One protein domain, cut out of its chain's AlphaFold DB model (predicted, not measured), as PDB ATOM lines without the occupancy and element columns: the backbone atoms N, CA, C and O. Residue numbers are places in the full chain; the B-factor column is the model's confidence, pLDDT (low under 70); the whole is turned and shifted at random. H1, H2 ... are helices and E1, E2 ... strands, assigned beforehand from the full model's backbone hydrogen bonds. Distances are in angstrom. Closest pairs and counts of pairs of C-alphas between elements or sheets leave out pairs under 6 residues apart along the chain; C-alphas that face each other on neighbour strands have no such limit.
ATOM      1  N   THR A  40     172.032 213.052 135.310       57.66
ATOM      2  CA  THR A  40     172.122 213.749 136.601       57.66
ATOM      3  C   THR A  40     173.023 214.967 136.428       57.66
ATOM      4  O   THR A  40     174.231 214.794 136.302       57.66
ATOM      5  N   MET A  41     172.444 216.176 136.449       61.31
ATOM      6  CA  MET A  41     173.185 217.444 136.481       61.31
ATOM      7  C   MET A  41     174.166 217.400 137.658       61.31
ATOM      8  O   MET A  41     173.797 217.540 138.832       61.31
ATOM      9  N   ARG A  42     175.422 217.087 137.347       63.94
ATOM     10  CA  ARG A  42     176.525 216.980 138.294       63.94
ATOM     11  C   ARG A  42     177.504 218.067 137.916       63.94
ATOM     12  O   ARG A  42     178.374 217.864 137.083       63.94
ATOM     13  N   SER A  43     177.367 219.206 138.584       68.12
ATOM     14  CA  SER A  43     178.265 220.346 138.434       68.12
ATOM     15  C   SER A  43     179.712 219.942 138.763       68.12
ATOM     16  O   SER A  43     180.100 219.907 139.938       68.12
ATOM     17  N   HIS A  44     180.505 219.620 137.742       80.12
ATOM     18  CA  HIS A  44     181.933 219.348 137.853       80.12
ATOM     19  C   HIS A  44     182.706 220.554 137.311       80.12
ATOM     20  O   HIS A  44     182.743 220.792 136.111       80.12
ATOM     21  N   ILE A  45     183.329 221.322 138.206       86.19
ATOM     22  CA  ILE A  45     184.179 222.457 137.821       86.19
ATOM     23  C   ILE A  45     185.566 221.914 137.496       86.19
ATOM     24  O   ILE A  45     186.182 221.259 138.341       86.19
ATOM     25  N   SER A  46     186.069 222.187 136.291       87.38
ATOM     26  CA  SER A  46     187.471 221.899 135.983       87.38
ATOM     27  C   SER A  46     188.334 223.065 136.428       87.38
ATOM     28  O   SER A  46     188.014 224.230 136.194       87.38
ATOM     29  N   VAL A  47     189.446 222.738 137.069       91.38
ATOM     30  CA  VAL A  47     190.361 223.719 137.641       91.38
ATOM     31  C   VAL A  47     191.758 223.552 137.065       91.38
ATOM     32  O   VAL A  47     192.144 222.459 136.652       91.38
ATOM     33  N   GLU A  48     192.511 224.641 137.056       93.56
ATOM     34  CA  GLU A  48     193.913 224.699 136.666       93.56
ATOM     35  C   GLU A  48     194.734 225.436 137.727       93.56
ATOM     36  O   GLU A  48     194.209 226.188 138.552       93.56
ATOM     37  N   TRP A  49     196.037 225.174 137.743       95.88
ATOM     38  CA  TRP A  49     196.962 225.862 138.632       95.88
ATOM     39  C   TRP A  49     197.502 227.118 137.947       95.88
ATOM     40  O   TRP A  49     198.219 227.024 136.953       95.88
ATOM     41  N   ASP A  50     197.193 228.284 138.505       94.12
ATOM     42  CA  ASP A  50     197.749 229.564 138.082       94.12
ATOM     43  C   ASP A  50     199.082 229.802 138.803       94.12
ATOM     44  O   ASP A  50     199.128 230.127 139.995       94.12
ATOM     45  N   ALA A  51     200.182 229.634 138.067       94.62
ATOM     46  CA  ALA A  51     201.530 229.829 138.587       94.62
ATOM     47  C   ALA A  51     201.841 231.300 138.918       94.62
ATOM     48  O   ALA A  51     202.659 231.552 139.803       94.62
ATOM     49  N   ASN A  52     201.175 232.262 138.263       94.50
ATOM     50  CA  ASN A  52     201.439 233.691 138.453       94.50
ATOM     51  C   ASN A  52     200.929 234.176 139.810       94.50
ATOM     52  O   ASN A  52     201.575 234.986 140.475       94.50
ATOM     53  N   HIS A  53     199.770 233.671 140.230       93.44
ATOM     54  CA  HIS A  53     199.147 234.026 141.505       93.44
ATOM     55  C   HIS A  53     199.200 232.899 142.544       93.44
ATOM     56  O   HIS A  53     198.599 233.035 143.608       93.44
ATOM     57  N   GLN A  54     199.915 231.806 142.242       94.50
ATOM     58  CA  GLN A  54     200.088 230.621 143.092       94.50
ATOM     59  C   GLN A  54     198.769 230.111 143.688       94.50
ATOM     60  O   GLN A  54     198.649 229.888 144.895       94.50
ATOM     61  N   ARG A  55     197.749 229.952 142.841       94.62
ATOM     62  CA  ARG A  55     196.411 229.540 143.276       94.62
ATOM     63  C   ARG A  55     195.736 228.635 142.258       94.62
ATOM     64  O   ARG A  55     196.035 228.676 141.071       94.62
ATOM     65  N   VAL A  56     194.775 227.851 142.729       92.88
ATOM     66  CA  VAL A  56     193.881 227.082 141.860       92.88
ATOM     67  C   VAL A  56     192.792 228.016 141.332       92.88
ATOM     68  O   VAL A  56     192.113 228.675 142.120       92.88
ATOM     69  N   VAL A  57     192.624 228.071 140.013       91.25
ATOM     70  CA  VAL A  57     191.576 228.842 139.330       91.25
ATOM     71  C   VAL A  57     190.691 227.908 138.505       91.25
ATOM     72  O   VAL A  57     191.098 226.801 138.164       91.25
ATOM     73  N   ALA A  58     189.455 228.316 138.220       88.50
ATOM     74  CA  ALA A  58     188.608 227.582 137.281       88.50
ATOM     75  C   ALA A  58     189.135 227.762 135.852       88.50
ATOM     76  O   ALA A  58     189.656 228.830 135.523       88.50
ATOM     77  N   LYS A  59     188.966 226.740 135.006       87.81
ATOM     78  CA  LYS A  59     189.246 226.874 133.572       87.81
ATOM     79  C   LYS A  59     188.371 227.973 132.964       87.81
ATOM     80  O   LYS A  59     187.203 228.101 133.329       87.81
ATOM     81  N   ARG A  60     188.938 228.752 132.039       80.12
ATOM     82  CA  ARG A  60     188.288 229.950 131.468       80.12
ATOM     83  C   ARG A  60     187.085 229.619 130.582       80.12
ATOM     84  O   ARG A  60     186.111 230.357 130.596       80.12
ATOM     85  N   GLU A  61     187.120 228.484 129.899       83.56
ATOM     86  CA  GLU A  61     186.098 228.030 128.945       83.56
ATOM     87  C   GLU A  61     184.899 227.348 129.633       83.56
ATOM     88  O   GLU A  61     184.367 226.369 129.120       83.56
ATOM     89  N   GLN A  62     184.500 227.780 130.839       87.56
ATOM     90  CA  GLN A  62     183.413 227.142 131.596       87.56
ATOM     91  C   GLN A  62     182.311 228.119 131.989       87.56
ATOM     92  O   GLN A  62     182.573 229.174 132.566       87.56
ATOM     93  N   ILE A  63     181.058 227.714 131.766       87.38
ATOM     94  CA  ILE A  63     179.869 228.444 132.207       87.38
ATOM     95  C   ILE A  63     179.116 227.624 133.251       87.38
ATOM     96  O   ILE A  63     178.844 226.437 133.077       87.38
ATOM     97  N   GLY A  64     178.771 228.282 134.357       88.06
ATOM     98  CA  GLY A  64     177.940 227.713 135.410       88.06
ATOM     99  C   GLY A  64     176.472 228.089 135.240       88.06
ATOM    100  O   GLY A  64     176.132 229.269 135.183       88.06
ATOM    101  N   ILE A  65     175.594 227.091 135.253       87.12
ATOM    102  CA  ILE A  65     174.146 227.275 135.333       87.12
ATOM    103  C   ILE A  65     173.757 227.239 136.805       87.12
ATOM    104  O   ILE A  65     174.002 226.253 137.501       87.12
ATOM    105  N   SER A  66     173.137 228.304 137.313       87.12
ATOM    106  CA  SER A  66     172.699 228.352 138.710       87.12
ATOM    107  C   SER A  66     171.334 227.690 138.917       87.12
ATOM    108  O   SER A  66     170.447 227.744 138.065       87.12
ATOM    109  N   TRP A  67     171.094 227.168 140.124       84.00
ATOM    110  CA  TRP A  67     169.759 226.695 140.507       84.00
ATOM    111  C   TRP A  67     168.704 227.802 140.460       84.00
ATOM    112  O   TRP A  67     167.530 227.516 140.249       84.00
ATOM    113  N   ARG A  68     169.096 229.071 140.637       84.12
ATOM    114  CA  ARG A  68     168.170 230.206 140.525       84.12
ATOM    115  C   ARG A  68     167.631 230.357 139.103       84.12
ATOM    116  O   ARG A  68     166.440 230.602 138.962       84.12
ATOM    117  N   GLN A  69     168.480 230.160 138.094       84.12
ATOM    118  CA  GLN A  69     168.092 230.186 136.680       84.12
ATOM    119  C   GLN A  69     167.274 228.954 136.280       84.12
ATOM    120  O   GLN A  69     166.353 229.081 135.488       84.12
ATOM    121  N   MET A  70     167.547 227.783 136.868       80.12
ATOM    122  CA  MET A  70     166.814 226.543 136.554       80.12
ATOM    123  C   MET A  70     165.437 226.431 137.221       80.12
ATOM    124  O   MET A  70     164.597 225.654 136.770       80.12
ATOM    125  N   ARG A  71     165.188 227.184 138.300       80.38
ATOM    126  CA  ARG A  71     163.941 227.116 139.086       80.38
ATOM    127  C   ARG A  71     162.645 227.225 138.270       80.38
ATOM    128  O   ARG A  71     161.726 226.481 138.603       80.38
ATOM    129  N   PRO A  72     162.521 228.115 137.266       81.50
ATOM    130  CA  PRO A  72     161.297 228.217 136.471       81.50
ATOM    131  C   PRO A  72     161.038 226.971 135.620       81.50
ATOM    132  O   PRO A  72     159.888 226.601 135.412       81.50
ATOM    133  N   PHE A  73     162.105 226.317 135.160       75.75
ATOM    134  CA  PHE A  73     162.033 225.276 134.138       75.75
ATOM    135  C   PHE A  73     161.926 223.873 134.722       75.75
ATOM    136  O   PHE A  73     161.406 222.976 134.068       75.75
ATOM    137  N   ALA A  74     162.378 223.656 135.959       68.12
ATOM    138  CA  ALA A  74     162.298 222.332 136.547       68.12
ATOM    139  C   ALA A  74     161.930 222.291 138.022       68.12
ATOM    140  O   ALA A  74     162.481 222.978 138.883       68.12
ATOM    141  N   ARG A  75     161.032 221.348 138.320       66.31
ATOM    142  CA  ARG A  75     160.598 220.979 139.669       66.31
ATOM    143  C   ARG A  75     161.595 220.016 140.310       66.31
ATOM    144  O   ARG A  75     161.235 218.932 140.764       66.31
ATOM    145  N   PHE A  76     162.869 220.393 140.321       63.44
ATOM    146  CA  PHE A  76     163.887 219.618 141.012       63.44
ATOM    147  C   PHE A  76     163.834 219.920 142.512       63.44
ATOM    148  O   PHE A  76     163.969 221.064 142.951       63.44
ATOM    149  N   ASN A  77     163.683 218.873 143.322       59.06
ATOM    150  CA  ASN A  77     163.828 218.965 144.772       59.06
ATOM    151  C   ASN A  77     165.321 219.049 145.127       59.06
ATOM    152  O   ASN A  77     165.911 218.076 145.597       59.06
ATOM    153  N   HIS A  78     165.957 220.198 144.875       62.75
ATOM    154  CA  HIS A  78     167.318 220.427 145.357       62.75
ATOM    155  C   HIS A  78     167.296 220.558 146.889       62.75
ATOM    156  O   HIS A  78     166.612 221.413 147.457       62.75
ATOM    157  N   ASN A  79     168.021 219.677 147.575       57.12
ATOM    158  CA  ASN A  79     168.223 219.776 149.013       57.12
ATOM    159  C   ASN A  79     169.429 220.697 149.261       57.12
ATOM    160  O   ASN A  79     170.525 220.387 148.806       57.12
ATOM    161  N   GLY A  80     169.175 221.834 149.916       62.34
ATOM    162  CA  GLY A  80     170.098 222.762 150.589       62.34
ATOM    163  C   GLY A  80     171.548 222.926 150.093       62.34
ATOM    164  O   GLY A  80     172.355 222.008 150.158       62.34
ATOM    165  N   HIS A  81     171.902 224.182 149.790       62.50
ATOM    166  CA  HIS A  81     173.258 224.771 149.708       62.50
ATOM    167  C   HIS A  81     174.021 224.722 148.376       62.50
ATOM    168  O   HIS A  81     174.987 225.471 148.232       62.50
ATOM    169  N   LYS A  82     173.602 223.945 147.372       73.75
ATOM    170  CA  LYS A  82     174.243 224.018 146.045       73.75
ATOM    171  C   LYS A  82     173.765 225.250 145.277       73.75
ATOM    172  O   LYS A  82     172.572 225.408 145.036       73.75
ATOM    173  N   VAL A  83     174.700 226.121 144.894       81.31
ATOM    174  CA  VAL A  83     174.417 227.316 144.076       81.31
ATOM    175  C   VAL A  83     174.305 226.954 142.592       81.31
ATOM    176  O   VAL A  83     173.429 227.472 141.899       81.31
ATOM    177  N   LEU A  84     175.149 226.029 142.127       84.62
ATOM    178  CA  LEU A  84     175.211 225.582 140.737       84.62
ATOM    179  C   LEU A  84     174.342 224.341 140.517       84.62
ATOM    180  O   LEU A  84     174.374 223.398 141.316       84.62
ATOM    181  N   ALA A  85     173.556 224.385 139.448       82.94
ATOM    182  CA  ALA A  85     172.856 223.248 138.875       82.94
ATOM    183  C   ALA A  85     173.817 222.440 138.002       82.94
ATOM    184  O   ALA A  85     173.952 221.240 138.221       82.94
ATOM    185  N   ASP A  86     174.545 223.105 137.102       84.50
ATOM    186  CA  ASP A  86     175.517 222.447 136.231       84.50
ATOM    187  C   ASP A  86     176.663 223.380 135.828       84.50
ATOM    188  O   ASP A  86     176.579 224.593 136.031       84.50
ATOM    189  N   VAL A  87     177.745 222.804 135.308       86.69
ATOM    190  CA  VAL A  87     178.905 223.524 134.772       86.69
ATOM    191  C   VAL A  87     179.313 222.861 133.469       86.69
ATOM    192  O   VAL A  87     179.626 221.674 133.455       86.69
ATOM    193  N   LEU A  88     179.316 223.637 132.391       86.06
ATOM    194  CA  LEU A  88     179.571 223.157 131.038       86.06
ATOM    195  C   LEU A  88     180.783 223.878 130.464       86.06
ATOM    196  O   LEU A  88     180.963 225.071 130.705       86.06
ATOM    197  N   ALA A  89     181.605 223.146 129.714       85.69
ATOM    198  CA  ALA A  89     182.655 223.753 128.916       85.69
ATOM    199  C   ALA A  89     182.071 224.171 127.564       85.69
ATOM    200  O   ALA A  89     181.440 223.344 126.905       85.69
ATOM    201  N   LEU A  90     182.250 225.433 127.179       83.69
ATOM    202  CA  LEU A  90     181.767 225.947 125.900       83.69
ATOM    203  C   LEU A  90     182.962 226.336 125.025       83.69
ATOM    204  O   LEU A  90     183.811 227.092 125.501       83.69
ATOM    205  N   PRO A  91     183.029 225.824 123.782       84.12
ATOM    206  CA  PRO A  91     183.989 226.285 122.788       84.12
ATOM    207  C   PRO A  91     183.916 227.806 122.603       84.12
ATOM    208  O   PRO A  91     182.822 228.378 122.628       84.12
ATOM    209  N   GLU A  92     185.070 228.458 122.433       83.94
ATOM    210  CA  GLU A  92     185.143 229.920 122.290       83.94
ATOM    211  C   GLU A  92     184.394 230.406 121.041       83.94
ATOM    212  O   GLU A  92     183.791 231.475 121.061       83.94
ATOM    213  N   GLU A  93     184.327 229.568 120.007       86.56
ATOM    214  CA  GLU A  93     183.654 229.842 118.739       86.56
ATOM    215  C   GLU A  93     182.156 230.131 118.913       86.56
ATOM    216  O   GLU A  93     181.558 230.803 118.079       86.56
ATOM    217  N   ILE A  94     181.538 229.667 120.008       84.81
ATOM    218  CA  ILE A  94     180.125 229.946 120.306       84.81
ATOM    219  C   ILE A  94     179.898 231.438 120.581       84.81
ATOM    220  O   ILE A  94     178.810 231.944 120.315       84.81
ATOM    221  N   PHE A  95     180.900 232.152 121.104       82.50
ATOM    222  CA  PHE A  95     180.790 233.588 121.377       82.50
ATOM    223  C   PHE A  95     180.941 234.455 120.123       82.50
ATOM    224  O   PHE A  95     180.559 235.623 120.165       82.50
TER     225      PHE A  95
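Overview. This is residues 40 to 95 of the 153 residues of an uncharacterized protein of Trifolium subterraneum (UniProt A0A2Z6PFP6). Two separate two-stranded antiparallel ribbons make a loose, open shape: the hairpin of E1 and E2 lies at one end of the long axis, and the pair E3 and E4 lies in the middle. At the other end, the short helix H1 follows E3 and a wide loop, residues 71 to 83, folds back to E4, while beyond the far end of E4 the chain runs off to one side into the small helix H2. The 56 printed residues have two named helices and four named strands, in the order E1, E2, E3, H1, E4, H2; the class is mixed, helices and strands, with 27 residues, under half, in named elements. The whole is loose, with a radius of gyration of the C-alphas of 13.9 A, and spans 42 by 29 by 17 A.

Arrangement. E1, residues 47 to 50, and E2, residues 55 to 58, form a hairpin with a tight link; they are antiparallel at 140 degrees between directions, and N 48 and O 57 are within hydrogen-bond range at 2.8 A. The C-alphas of Val 47 and Ala 58, which face each other, are 4.3 A apart. E2 and E3, residues 62 to 66, meet only through their link, which is tight. E3 and E4, residues 84 to 89, are antiparallel at 160 degrees, with N 63 and O 88 at 2.8 A and N 88 and O 63 at 2.9 A, within hydrogen-bond range. H1, residues 67 to 70, follows E3 directly; its closest C-alpha pair with E4 is Trp 67 and Ala 85, 4.9 A apart. H2, residues 92 to 95, follows E4 by a tight link and is apart from E3, among others. E1 and E4 are apart. H1 and H2 are too short for any O i to N i+4 pair inside them; in each, the one O i to N i+3 pair is within range.

Along the chain. E1 begins at C-alpha 47, (190.361, 223.719, 137.641), and is 9.4 A long from first to last C-alpha; E2 is 10.0 A long. E3 is 12.9 A long and starts at C-alpha 62, (183.413, 227.142, 131.596). H1 is 4.9 A long, E4 is 14.1 A, and H2 is 5.8 A, ending at C-alpha 95, (180.790, 233.588, 121.377).

Size, cuts and confidence. The two C-alphas farthest apart, those of Asn 52 and Arg 75, are 42.8 A apart. The printed part has no cut. The link from H1 to E4, with 13 residues, is long. The mean pLDDT of the printed part is 81.3; residues 40 to 43 and 74 to 81 are under 70.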